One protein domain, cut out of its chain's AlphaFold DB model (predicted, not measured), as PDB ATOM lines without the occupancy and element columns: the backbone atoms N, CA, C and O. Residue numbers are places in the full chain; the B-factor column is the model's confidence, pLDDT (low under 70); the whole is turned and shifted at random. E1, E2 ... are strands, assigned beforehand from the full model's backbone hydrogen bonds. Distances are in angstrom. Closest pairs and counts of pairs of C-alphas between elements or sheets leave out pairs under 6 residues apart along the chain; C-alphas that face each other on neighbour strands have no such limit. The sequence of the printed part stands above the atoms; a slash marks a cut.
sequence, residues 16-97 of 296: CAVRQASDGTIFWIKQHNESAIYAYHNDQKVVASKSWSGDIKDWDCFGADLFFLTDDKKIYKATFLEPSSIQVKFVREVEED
ATOM      1  N   CYS A  16     -21.121 -24.433  -2.251       71.44
ATOM      2  CA  CYS A  16     -21.113 -22.984  -2.017       71.44
ATOM      3  C   CYS A  16     -20.319 -22.615  -0.752       71.44
ATOM      4  O   CYS A  16     -20.639 -23.070   0.344       71.44
ATOM      5  N   ALA A  17     -19.331 -21.725  -0.875       74.75
ATOM      6  CA  ALA A  17     -18.690 -21.124   0.293       74.75
ATOM      7  C   ALA A  17     -19.631 -20.094   0.943       74.75
ATOM      8  O   ALA A  17     -20.063 -19.126   0.306       74.75
ATOM      9  N   VAL A  18     -19.946 -20.328   2.217       84.12
ATOM     10  CA  VAL A  18     -20.883 -19.535   3.024       84.12
ATOM     11  C   VAL A  18     -20.143 -18.621   3.996       84.12
ATOM     12  O   VAL A  18     -19.030 -18.929   4.434       84.12
ATOM     13  N   ARG A  19     -20.772 -17.499   4.348       85.31
ATOM     14  CA  ARG A  19     -20.343 -16.584   5.414       85.31
ATOM     15  C   ARG A  19     -21.551 -16.170   6.240       85.31
ATOM     16  O   ARG A  19     -22.617 -15.939   5.675       85.31
ATOM     17  N   GLN A  20     -21.392 -16.092   7.554       85.31
ATOM     18  CA  GLN A  20     -22.451 -15.649   8.455       85.31
ATOM     19  C   GLN A  20     -22.115 -14.261   9.002       85.31
ATOM     20  O   GLN A  20     -21.024 -14.036   9.527       85.31
ATOM     21  N   ALA A  21     -23.057 -13.336   8.858       87.25
ATOM     22  CA  ALA A  21     -23.014 -12.008   9.443       87.25
ATOM     23  C   ALA A  21     -23.455 -12.047  10.914       87.25
ATOM     24  O   ALA A  21     -24.075 -13.009  11.371       87.25
ATOM     25  N   SER A  22     -23.141 -11.004  11.678       83.88
ATOM     26  CA  SER A  22     -23.382 -10.994  13.126       83.88
ATOM     27  C   SER A  22     -24.849 -10.897  13.538       83.88
ATOM     28  O   SER A  22     -25.197 -11.247  14.664       83.88
ATOM     29  N   ASP A  23     -25.730 -10.487  12.626       84.00
ATOM     30  CA  ASP A  23     -27.182 -10.528  12.811       84.00
ATOM     31  C   ASP A  23     -27.789 -11.914  12.522       84.00
ATOM     32  O   ASP A  23     -29.004 -12.095  12.617       84.00
ATOM     33  N   GLY A  24     -26.947 -12.894  12.181       83.44
ATOM     34  CA  GLY A  24     -27.338 -14.253  11.835       83.44
ATOM     35  C   GLY A  24     -27.599 -14.469  10.345       83.44
ATOM     36  O   GLY A  24     -27.786 -15.624   9.953       83.44
ATOM     37  N   THR A  25     -27.560 -13.423   9.510       87.75
ATOM     38  CA  THR A  25     -27.742 -13.552   8.059       87.75
ATOM     39  C   THR A  25     -26.647 -14.433   7.461       87.75
ATOM     40  O   THR A  25     -25.457 -14.175   7.633       87.75
ATOM     41  N   ILE A  26     -27.033 -15.456   6.698       89.94
ATOM     42  CA  ILE A  26     -26.098 -16.331   5.982       89.94
ATOM     43  C   ILE A  26     -26.017 -15.884   4.526       89.94
ATOM     44  O   ILE A  26     -27.000 -15.972   3.791       89.94
ATOM     45  N   PHE A  27     -24.839 -15.454   4.093       91.12
ATOM     46  CA  PHE A  27     -24.541 -15.081   2.717       91.12
ATOM     47  C   PHE A  27     -23.787 -16.186   1.976       91.12
ATOM     48  O   PHE A  27     -22.936 -16.874   2.541       91.12
ATOM     49  N   TRP A  28     -24.048 -16.317   0.677       91.44
ATOM     50  CA  TRP A  28     -23.208 -17.105  -0.226       91.44
ATOM     51  C   TRP A  28     -23.246 -16.553  -1.646       91.44
ATOM     52  O   TRP A  28     -24.176 -15.844  -2.045       91.44
ATOM     53  N   ILE A  29     -22.218 -16.883  -2.423       88.81
ATOM     54  CA  ILE A  29     -22.052 -16.417  -3.798       88.81
ATOM     55  C   ILE A  29     -22.074 -17.607  -4.747       88.81
ATOM     56  O   ILE A  29     -21.418 -18.619  -4.516       88.81
ATOM     57  N   LYS A  30     -22.794 -17.457  -5.861       85.69
ATOM     58  CA  LYS A  30     -22.756 -18.397  -6.984       85.69
ATOM     59  C   LYS A  30     -22.116 -17.704  -8.174       85.69
ATOM     60  O   LYS A  30     -22.646 -16.700  -8.638       85.69
ATOM     61  N   GLN A  31     -20.996 -18.236  -8.661       75.56
ATOM     62  CA  GLN A  31     -20.229 -17.633  -9.762       75.56
ATOM     63  C   GLN A  31     -20.529 -18.247 -11.144       75.56
ATOM     64  O   GLN A  31     -20.014 -17.782 -12.157       75.56
ATOM     65  N   HIS A  32     -21.373 -19.281 -11.230       66.81
ATOM     66  CA  HIS A  32     -21.681 -19.937 -12.505       66.81
ATOM     67  C   HIS A  32     -22.675 -19.131 -13.359       66.81
ATOM     68  O   HIS A  32     -23.788 -18.849 -12.919       66.81
ATOM     69  N   ASN A  33     -22.295 -18.863 -14.616       64.94
ATOM     70  CA  ASN A  33     -23.024 -18.122 -15.662       64.94
ATOM     71  C   ASN A  33     -23.238 -16.627 -15.373       64.94
ATOM     72  O   ASN A  33     -22.899 -15.801 -16.215       64.94
ATOM     73  N   GLU A  34     -23.758 -16.282 -14.197       73.62
ATOM     74  CA  GLU A  34     -23.939 -14.908 -13.728       73.62
ATOM     75  C   GLU A  34     -23.665 -14.867 -12.223       73.62
ATOM     76  O   GLU A  34     -24.305 -15.584 -11.454       73.62
ATOM     77  N   SER A  35     -22.710 -14.032 -11.800       84.38
ATOM     78  CA  SER A  35     -22.411 -13.867 -10.375       84.38
ATOM     79  C   SER A  35     -23.638 -13.325  -9.638       84.38
ATOM     80  O   SER A  35     -24.121 -12.237  -9.953       84.38
ATOM     81  N   ALA A  36     -24.123 -14.064  -8.648       90.50
ATOM     82  CA  ALA A  36     -25.244 -13.662  -7.805       90.50
ATOM     83  C   ALA A  36     -24.886 -13.815  -6.328       90.50
ATOM     84  O   ALA A  36     -24.181 -14.753  -5.944       90.50
ATOM     85  N   ILE A  37     -25.405 -12.896  -5.513       93.31
ATOM     86  CA  ILE A  37     -25.303 -12.948  -4.054       93.31
ATOM     87  C   ILE A  37     -26.637 -13.445  -3.524       93.31
ATOM     88  O   ILE A  37     -27.694 -12.941  -3.907       93.31
ATOM     89  N   TYR A  38     -26.584 -14.417  -2.633       92.44
ATOM     90  CA  TYR A  38     -27.742 -14.939  -1.937       92.44
ATOM     91  C   TYR A  38     -27.612 -14.649  -0.448       92.44
ATOM     92  O   TYR A  38     -26.503 -14.595   0.082       92.44
ATOM     93  N   ALA A  39     -28.754 -14.481   0.206       91.81
ATOM     94  CA  ALA A  39     -28.852 -14.346   1.648       91.81
ATOM     95  C   ALA A  39     -29.973 -15.244   2.179       91.81
ATOM     96  O   ALA A  39     -31.011 -15.392   1.523       91.81
ATOM     97  N   TYR A  40     -29.764 -15.821   3.356       89.19
ATOM     98  CA  TYR A  40     -30.776 -16.500   4.153       89.19
ATOM     99  C   TYR A  40     -30.863 -15.821   5.515       89.19
ATOM    100  O   TYR A  40     -29.876 -15.781   6.245       89.19
ATOM    101  N   HIS A  41     -32.039 -15.298   5.845       85.94
ATOM    102  CA  HIS A  41     -32.313 -14.635   7.121       85.94
ATOM    103  C   HIS A  41     -33.756 -14.910   7.531       85.94
ATOM    104  O   HIS A  41     -34.640 -14.793   6.688       85.94
ATOM    105  N   ASN A  42     -34.010 -15.287   8.788       82.88
ATOM    106  CA  ASN A  42     -35.364 -15.547   9.312       82.88
ATOM    107  C   ASN A  42     -36.254 -16.402   8.377       82.88
ATOM    108  O   ASN A  42     -37.383 -16.035   8.050       82.88
ATOM    109  N   ASP A  43     -35.714 -17.525   7.898       79.62
ATOM    110  CA  ASP A  43     -36.359 -18.453   6.953       79.62
ATOM    111  C   ASP A  43     -36.697 -17.895   5.567       79.62
ATOM    112  O   ASP A  43     -37.475 -18.473   4.801       79.62
ATOM    113  N   GLN A  44     -36.064 -16.786   5.198       82.06
ATOM    114  CA  GLN A  44     -36.237 -16.146   3.905       82.06
ATOM    115  C   GLN A  44     -34.949 -16.222   3.095       82.06
ATOM    116  O   GLN A  44     -33.924 -15.653   3.462       82.06
ATOM    117  N   LYS A  45     -35.026 -16.897   1.942       89.31
ATOM    118  CA  LYS A  45     -33.975 -16.895   0.918       89.31
ATOM    119  C   LYS A  45     -34.213 -15.750  -0.065       89.31
ATOM    120  O   LYS A  45     -35.255 -15.697  -0.719       89.31
ATOM    121  N   VAL A  46     -33.225 -14.875  -0.214       91.94
ATOM    122  CA  VAL A  46     -33.241 -13.734  -1.139       91.94
ATOM    123  C   VAL A  46     -32.033 -13.806  -2.067       91.94
ATOM    124  O   VAL A  46     -30.989 -14.342  -1.702       91.94
ATOM    125  N   VAL A  47     -32.182 -13.281  -3.282       92.31
ATOM    126  CA  VAL A  47     -31.111 -13.205  -4.281       92.31
ATOM    127  C   VAL A  47     -30.972 -11.780  -4.813       92.31
ATOM    128  O   VAL A  47     -31.965 -11.112  -5.103       92.31
ATOM    129  N   ALA A  48     -29.728 -11.335  -4.960       91.75
ATOM    130  CA  ALA A  48     -29.341 -10.126  -5.666       91.75
ATOM    131  C   ALA A  48     -28.662 -10.522  -6.980       91.75
ATOM    132  O   ALA A  48     -27.658 -11.241  -6.987       91.75
ATOM    133  N   SER A  49     -29.191 -10.028  -8.097       87.00
ATOM    134  CA  SER A  49     -28.502 -10.096  -9.386       87.00
ATOM    135  C   SER A  49     -27.280  -9.174  -9.398       87.00
ATOM    136  O   SER A  49     -27.272  -8.154  -8.704       87.00
ATOM    137  N   LYS A  50     -26.292  -9.484 -10.245       92.00
ATOM    138  CA  LYS A  50     -25.080  -8.675 -10.433       92.00
ATOM    139  C   LYS A  50     -25.409  -7.195 -10.667       92.00
ATOM    140  O   LYS A  50     -25.988  -6.829 -11.685       92.00
ATOM    141  N   SER A  51     -25.004  -6.343  -9.729       93.12
ATOM    142  CA  SER A  51     -25.123  -4.876  -9.805       93.12
ATOM    143  C   SER A  51     -23.790  -4.169  -9.524       93.12
ATOM    144  O   SER A  51     -23.757  -3.008  -9.117       93.12
ATOM    145  N   TRP A  52     -22.687  -4.893  -9.701       95.06
ATOM    146  CA  TRP A  52     -21.305  -4.469  -9.485       95.06
ATOM    147  C   TRP A  52     -20.465  -4.765 -10.734       95.06
ATOM    148  O   TRP A  52     -20.903  -5.508 -11.618       95.06
ATOM    149  N   SER A  53     -19.273  -4.169 -10.825       94.12
ATOM    150  CA  SER A  53     -18.334  -4.440 -11.918       94.12
ATOM    151  C   SER A  53     -17.332  -5.524 -11.533       94.12
ATOM    152  O   SER A  53     -17.023  -5.690 -10.352       94.12
ATOM    153  N   GLY A  54     -16.846  -6.258 -12.532       92.69
ATOM    154  CA  GLY A  54     -15.907  -7.351 -12.314       92.69
ATOM    155  C   GLY A  54     -16.541  -8.600 -11.703       92.69
ATOM    156  O   GLY A  54     -17.727  -8.618 -11.357       92.69
ATOM    157  N   ASP A  55     -15.768  -9.671 -11.615       92.25
ATOM    158  CA  ASP A  55     -16.145 -10.903 -10.921       92.25
ATOM    159  C   ASP A  55     -15.667 -10.875  -9.471       92.25
ATOM    160  O   ASP A  55     -14.661 -10.245  -9.147       92.25
ATOM    161  N   ILE A  56     -16.423 -11.520  -8.577       92.00
ATOM    162  CA  ILE A  56     -16.082 -11.542  -7.153       92.00
ATOM    163  C   ILE A  56     -14.869 -12.453  -6.953       92.00
ATOM    164  O   ILE A  56     -14.905 -13.629  -7.309       92.00
ATOM    165  N   LYS A  57     -13.807 -11.906  -6.368       90.12
ATOM    166  CA  LYS A  57     -12.540 -12.601  -6.137       90.12
ATOM    167  C   LYS A  57     -12.393 -13.076  -4.693       90.12
ATOM    168  O   LYS A  57     -11.845 -14.149  -4.474       90.12
ATOM    169  N   ASP A  58     -12.875 -12.280  -3.742       90.31
ATOM    170  CA  ASP A  58     -12.840 -12.595  -2.312       90.31
ATOM    171  C   ASP A  58     -14.009 -11.916  -1.582       90.31
ATOM    172  O   ASP A  58     -14.551 -10.921  -2.079       90.31
ATOM    173  N   TRP A  59     -14.430 -12.472  -0.448       92.06
ATOM    174  CA  TRP A  59     -15.548 -11.966   0.344       92.06
ATOM    175  C   TRP A  59     -15.534 -12.459   1.788       92.06
ATOM    176  O   TRP A  59     -15.163 -13.596   2.087       92.06
ATOM    177  N   ASP A  60     -16.036 -11.613   2.680       90.88
ATOM    178  CA  ASP A  60     -16.271 -11.965   4.076       90.88
ATOM    179  C   ASP A  60     -17.339 -11.064   4.702       90.88
ATOM    180  O   ASP A  60     -17.724 -10.034   4.135       90.88
ATOM    181  N   CYS A  61     -17.836 -11.457   5.867       89.44
ATOM    182  CA  CYS A  61     -18.809 -10.683   6.623       89.44
ATOM    183  C   CYS A  61     -18.130  -9.793   7.667       89.44
ATOM    184  O   CYS A  61     -17.167 -10.182   8.323       89.44
ATOM    185  N   PHE A  62     -18.671  -8.591   7.849       89.25
ATOM    186  CA  PHE A  62     -18.323  -7.714   8.962       89.25
ATOM    187  C   PHE A  62     -19.575  -6.978   9.438       89.25
ATOM    188  O   PHE A  62     -20.267  -6.329   8.649       89.25
ATOM    189  N   GLY A  63     -19.887  -7.109  10.729       87.81
ATOM    190  CA  GLY A  63     -21.199  -6.739  11.255       87.81
ATOM    191  C   GLY A  63     -22.320  -7.502  10.538       87.81
ATOM    192  O   GLY A  63     -22.178  -8.684  10.223       87.81
ATOM    193  N   ALA A  64     -23.409  -6.800  10.220       90.38
ATOM    194  CA  ALA A  64     -24.569  -7.327   9.491       90.38
ATOM    195  C   ALA A  64     -24.389  -7.369   7.952       90.38
ATOM    196  O   ALA A  64     -25.334  -7.634   7.211       90.38
ATOM    197  N   ASP A  65     -23.196  -7.046   7.445       95.06
ATOM    198  CA  ASP A  65     -22.956  -6.836   6.018       95.06
ATOM    199  C   ASP A  65     -21.974  -7.867   5.441       95.06
ATOM    200  O   ASP A  65     -20.992  -8.254   6.075       95.06
ATOM    201  N   LEU A  66     -22.201  -8.259   4.184       95.00
ATOM    202  CA  LEU A  66     -21.213  -8.952   3.357       95.00
ATOM    203  C   LEU A  66     -20.391  -7.913   2.593       95.00
ATOM    204  O   LEU A  66     -20.943  -7.105   1.844       95.00
ATOM    205  N   PHE A  67     -19.072  -7.979   2.702       95.56
ATOM    206  CA  PHE A  67     -18.167  -7.208   1.864       95.56
ATOM    207  C   PHE A  67     -17.477  -8.124   0.863       95.56
ATOM    208  O   PHE A  67     -17.170  -9.274   1.166       95.56
ATOM    209  N   PHE A  68     -17.222  -7.612  -0.337       94.50
ATOM    210  CA  PHE A  68     -16.544  -8.391  -1.365       94.50
ATOM    211  C   PHE A  68     -15.660  -7.537  -2.270       94.50
ATOM    212  O   PHE A  68     -15.978  -6.384  -2.581       94.50
ATOM    213  N   LEU A  69     -14.546  -8.136  -2.688       94.19
ATOM    214  CA  LEU A  69     -13.559  -7.594  -3.613       94.19
ATOM    215  C   LEU A  69     -13.782  -8.182  -5.004       94.19
ATOM    216  O   LEU A  69     -13.942  -9.395  -5.151       94.19
ATOM    217  N   THR A  70     -13.737  -7.338  -6.030       94.00
ATOM    218  CA  THR A  70     -13.802  -7.773  -7.428       94.00
ATOM    219  C   THR A  70     -12.435  -7.742  -8.110       94.00
ATOM    220  O   THR A  70     -11.503  -7.083  -7.645       94.00
ATOM    221  N   ASP A  71     -12.291  -8.465  -9.219       93.12
ATOM    222  CA  ASP A  71     -11.086  -8.449 -10.066       93.12
ATOM    223  C   ASP A  71     -10.756  -7.058 -10.646       93.12
ATOM    224  O   ASP A  71      -9.583  -6.727 -10.821       93.12
ATOM    225  N   ASP A  72     -11.770  -6.205 -10.808       94.56
ATOM    226  CA  ASP A  72     -11.665  -4.767 -11.101       94.56
ATOM    227  C   ASP A  72     -11.081  -3.934  -9.938       94.56
ATOM    228  O   ASP A  72     -11.069  -2.703 -10.010       94.56
ATOM    229  N   LYS A  73     -10.620  -4.571  -8.852       93.44
ATOM    230  CA  LYS A  73     -10.100  -3.922  -7.638       93.44
ATOM    231  C   LYS A  73     -11.119  -3.015  -6.938       93.44
ATOM    232  O   LYS A  73     -10.748  -2.031  -6.297       93.44
ATOM    233  N   LYS A  74     -12.408  -3.339  -7.033       95.38
ATOM    234  CA  LYS A  74     -13.475  -2.591  -6.360       95.38
ATOM    235  C   LYS A  74     -14.032  -3.358  -5.183       95.38
ATOM    236  O   LYS A  74     -14.185  -4.575  -5.233       95.38
ATOM    237  N   ILE A  75     -14.365  -2.610  -4.143       95.94
ATOM    238  CA  ILE A  75     -14.927  -3.129  -2.908       95.94
ATOM    239  C   ILE A  75     -16.386  -2.713  -2.853       95.94
ATOM    240  O   ILE A  75     -16.734  -1.534  -2.996       95.94
ATOM    241  N   TYR A  76     -17.240  -3.699  -2.640       96.62
ATOM    242  CA  TYR A  76     -18.673  -3.523  -2.520       96.62
ATOM    243  C   TYR A  76     -19.158  -4.070  -1.186       96.62
ATOM    244  O   TYR A  76     -18.513  -4.903  -0.553       96.62
ATOM    245  N   LYS A  77     -20.328  -3.586  -0.788       96.75
ATOM    246  CA  LYS A  77     -21.053  -4.006   0.401       96.75
ATOM    247  C   LYS A  77     -22.440  -4.474   0.004       96.75
ATOM    248  O   LYS A  77     -23.142  -3.731  -0.681       96.75
ATOM    249  N   ALA A  78     -22.830  -5.661   0.439       97.06
ATOM    250  CA  ALA A  78     -24.169  -6.205   0.320       97.06
ATOM    251  C   ALA A  78     -24.825  -6.259   1.706       97.06
ATOM    252  O   ALA A  78     -24.336  -6.929   2.609       97.06
ATOM    253  N   THR A  79     -25.943  -5.551   1.842       96.56
ATOM    254  CA  THR A  79     -26.736  -5.474   3.074       96.56
ATOM    255  C   THR A  79     -28.055  -6.199   2.859       96.56
ATOM    256  O   THR A  79     -28.762  -5.894   1.891       96.56
ATOM    257  N   PHE A  80     -28.412  -7.121   3.753       95.00
ATOM    258  CA  PHE A  80     -29.768  -7.657   3.785       95.00
ATOM    259  C   PHE A  80     -30.711  -6.601   4.366       95.00
ATOM    260  O   PHE A  80     -30.500  -6.065   5.449       95.00
ATOM    261  N   LEU A  81     -31.743  -6.256   3.607       93.50
ATOM    262  CA  LEU A  81     -32.782  -5.330   4.014       93.50
ATOM    263  C   LEU A  81     -34.077  -6.109   4.162       93.50
ATOM    264  O   LEU A  81     -34.682  -6.546   3.170       93.50
ATOM    265  N   GLU A  82     -34.511  -6.229   5.411       86.12
ATOM    266  CA  GLU A  82     -35.830  -6.743   5.723       86.12
ATOM    267  C   GLU A  82     -36.914  -5.942   4.970       86.12
ATOM    268  O   GLU A  82     -36.822  -4.718   4.827       86.12
ATOM    269  N   PRO A  83     -37.958  -6.616   4.465       85.62
ATOM    270  CA  PRO A  83     -38.232  -8.040   4.650       85.62
ATOM    271  C   PRO A  83     -37.631  -8.955   3.574       85.62
ATOM    272  O   PRO A  83     -37.758 -10.160   3.699       85.62
ATOM    273  N   SER A  84     -37.091  -8.457   2.457       89.75
ATOM    274  CA  SER A  84     -36.840  -9.365   1.324       89.75
ATOM    275  C   SER A  84     -35.932  -8.819   0.223       89.75
ATOM    276  O   SER A  84     -36.179  -9.074  -0.958       89.75
ATOM    277  N   SER A  85     -34.917  -8.020   0.547       94.50
ATOM    278  CA  SER A  85     -34.014  -7.499  -0.486       94.50
ATOM    279  C   SER A  85     -32.564  -7.484  -0.043       94.50
ATOM    280  O   SER A  85     -32.268  -7.406   1.140       94.50
ATOM    281  N   ILE A  86     -31.655  -7.547  -1.012       96.81
ATOM    282  CA  ILE A  86     -30.230  -7.322  -0.793       96.81
ATOM    283  C   ILE A  86     -29.873  -6.037  -1.527       96.81
ATOM    284  O   ILE A  86     -30.106  -5.911  -2.731       96.81
ATOM    285  N   GLN A  87     -29.320  -5.073  -0.803       96.50
ATOM    286  CA  GLN A  87     -28.829  -3.832  -1.378       96.50
ATOM    287  C   GLN A  87     -27.315  -3.899  -1.521       96.50
ATOM    288  O   GLN A  87     -26.606  -4.013  -0.525       96.50
ATOM    289  N   VAL A  88     -26.826  -3.752  -2.752       97.44
ATOM    290  CA  VAL A  88     -25.390  -3.666  -3.032       97.44
ATOM    291  C   VAL A  88     -24.981  -2.212  -3.242       97.44
ATOM    292  O   VAL A  88     -25.600  -1.488  -4.025       97.44
ATOM    293  N   LYS A  89     -23.923  -1.778  -2.557       97.12
ATOM    294  CA  LYS A  89     -23.329  -0.444  -2.683       97.12
ATOM    295  C   LYS A  89     -21.835  -0.543  -2.939       97.12
ATOM    296  O   LYS A  89     -21.151  -1.366  -2.342       97.12
ATOM    297  N   PHE A  90     -21.336   0.328  -3.807       97.00
ATOM    298  CA  PHE A  90     -19.903   0.564  -3.938       97.00
ATOM    299  C   PHE A  90     -19.371   1.237  -2.668       97.00
ATOM    300  O   PHE A  90     -20.010   2.158  -2.154       97.00
ATOM    301  N   VAL A  91     -18.227   0.767  -2.174       96.19
ATOM    302  CA  VAL A  91     -17.560   1.298  -0.979       96.19
ATOM    303  C   VAL A  91     -16.374   2.157  -1.398       96.19
ATOM    304  O   VAL A  91     -16.379   3.364  -1.169       96.19
ATOM    305  N   ARG A  92     -15.373   1.538  -2.030       95.19
ATOM    306  CA  ARG A  92     -14.140   2.185  -2.495       95.19
ATOM    307  C   ARG A  92     -13.402   1.291  -3.492       95.19
ATOM    308  O   ARG A  92     -13.784   0.140  -3.706       95.19
ATOM    309  N   GLU A  93     -12.334   1.813  -4.078       94.38
ATOM    310  CA  GLU A  93     -11.366   1.020  -4.845       94.38
ATOM    311  C   GLU A  93     -10.171   0.659  -3.952       94.38
ATOM    312  O   GLU A  93      -9.906   1.339  -2.954       94.38
ATOM    313  N   VAL A  94      -9.482  -0.428  -4.296       92.81
ATOM    314  CA  VAL A  94      -8.186  -0.775  -3.702       92.81
ATOM    315  C   VAL A  94      -7.144   0.208  -4.234       92.81
ATOM    316  O   VAL A  94      -7.032   0.395  -5.448       92.81
ATOM    317  N   GLU A  95      -6.397   0.846  -3.339       92.12
ATOM    318  CA  GLU A  95      -5.353   1.804  -3.709       92.12
ATOM    319  C   GLU A  95      -4.107   1.092  -4.272       92.12
ATOM    320  O   GLU A  95      -3.891  -0.099  -4.050       92.12
ATOM    321  N   GLU A  96      -3.281   1.803  -5.046       89.75
ATOM    322  CA  GLU A  96      -2.155   1.192  -5.778       89.75
ATOM    323  C   GLU A  96      -1.092   0.555  -4.870       89.75
ATOM    324  O   GLU A  96      -0.434  -0.401  -5.279       89.75
ATOM    325  N   ASP A  97      -0.932   1.077  -3.657       91.94
ATOM    326  CA  ASP A  97       0.024   0.633  -2.645       91.94
ATOM    327  C   ASP A  97      -0.590  -0.307  -1.592       91.94
ATOM    328  O   ASP A  97       0.085  -0.682  -0.635       91.94
TER     329      ASP A  97
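Overview. This is residues 16 to 97 of the 296 residues of an uncharacterized protein of Pristionchus pacificus (UniProt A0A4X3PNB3). Two antiparallel sheets of four strands stand face to face as a sandwich, one made of E5 to E8 and the other of E1 to E4, with the strands of the one at 29 degrees to those of the other. Each sheet is a meander, each strand the antiparallel neighbour of the one before, in the orders E5 E6 E7 E8 and E1 E2 E3 E4, and the chain changes sheets once, between E4 and E5. The printed part has 82 residues with eight named strands, E1 to E8 along the chain, and no named helix; its class is all strand. It is compact, with a radius of gyration of the C-alphas of 12.1 A and spans of 41 by 28 by 20 A.

Along the chain. In one sheet, E5 is residues 56 to 62, 16.7 A from first to last C-alpha, and E6 is residues 65 to 70, 16.3 A. E7, residues 74 to 81, measures 22.1 A, and E8, residues 85 to 93, measures 24.6 A and ends with C-alpha 93 at (-11.366, 1.020, -4.845). In the other sheet, E1 is residues 18 to 20, 6.9 A, beginning with C-alpha 18 at (-20.883, -19.535, 3.024). E2 is residues 26 to 30, 13.5 A; E3, residues 36 to 41, and E4, residues 44 to 49, are 16.5 A each.

Arrangement. The sheet E5 E6 E7 E8 is strongly twisted, its C-alphas up to 7.4 A off their best plane, with E5 and E8 as edge strands. The hairpin E7 and E8 has N 77 and O 89 within hydrogen-bond range at 2.8 A. In the hairpin E6 and E7, N 78 and O 66 are 2.8 A apart, and in the hairpin E5 and E6, N 67 and O 60 are 2.8 A apart, both within hydrogen-bond range. In the other sheet, with edge strands E1 and E4, the pairs within hydrogen-bond range include N 27 and O 19 of E2 and E1, 2.8 A, N 40 and O 26 of E3 and E2, 2.8 A, and N 48 and O 37 of E4 and E3, 2.8 A. Between the sheets, the closest C-alphas of E4 and E8 are those of Ala 48 and Ile 86, 5.7 A. Those of E1 and E5 are Arg 19 and Cys 61, 6.2 A, and those of E2 and E6 are Phe 27 and Leu 66, 7.0 A. E4 and E7 are near each other, with 5 pairs of C-alphas within 10 A, while E1 and E8 are apart.

Size, cuts and confidence. The two C-alphas farthest apart are those of Asp 43 and Asp 97, 42.2 A. The printed part has no cut. The link E4 to E5, 6 residues, is short; the other links are tight, and no link is long. The mean pLDDT of the printed part is 89.8, and residues 32 to 33 are under 70.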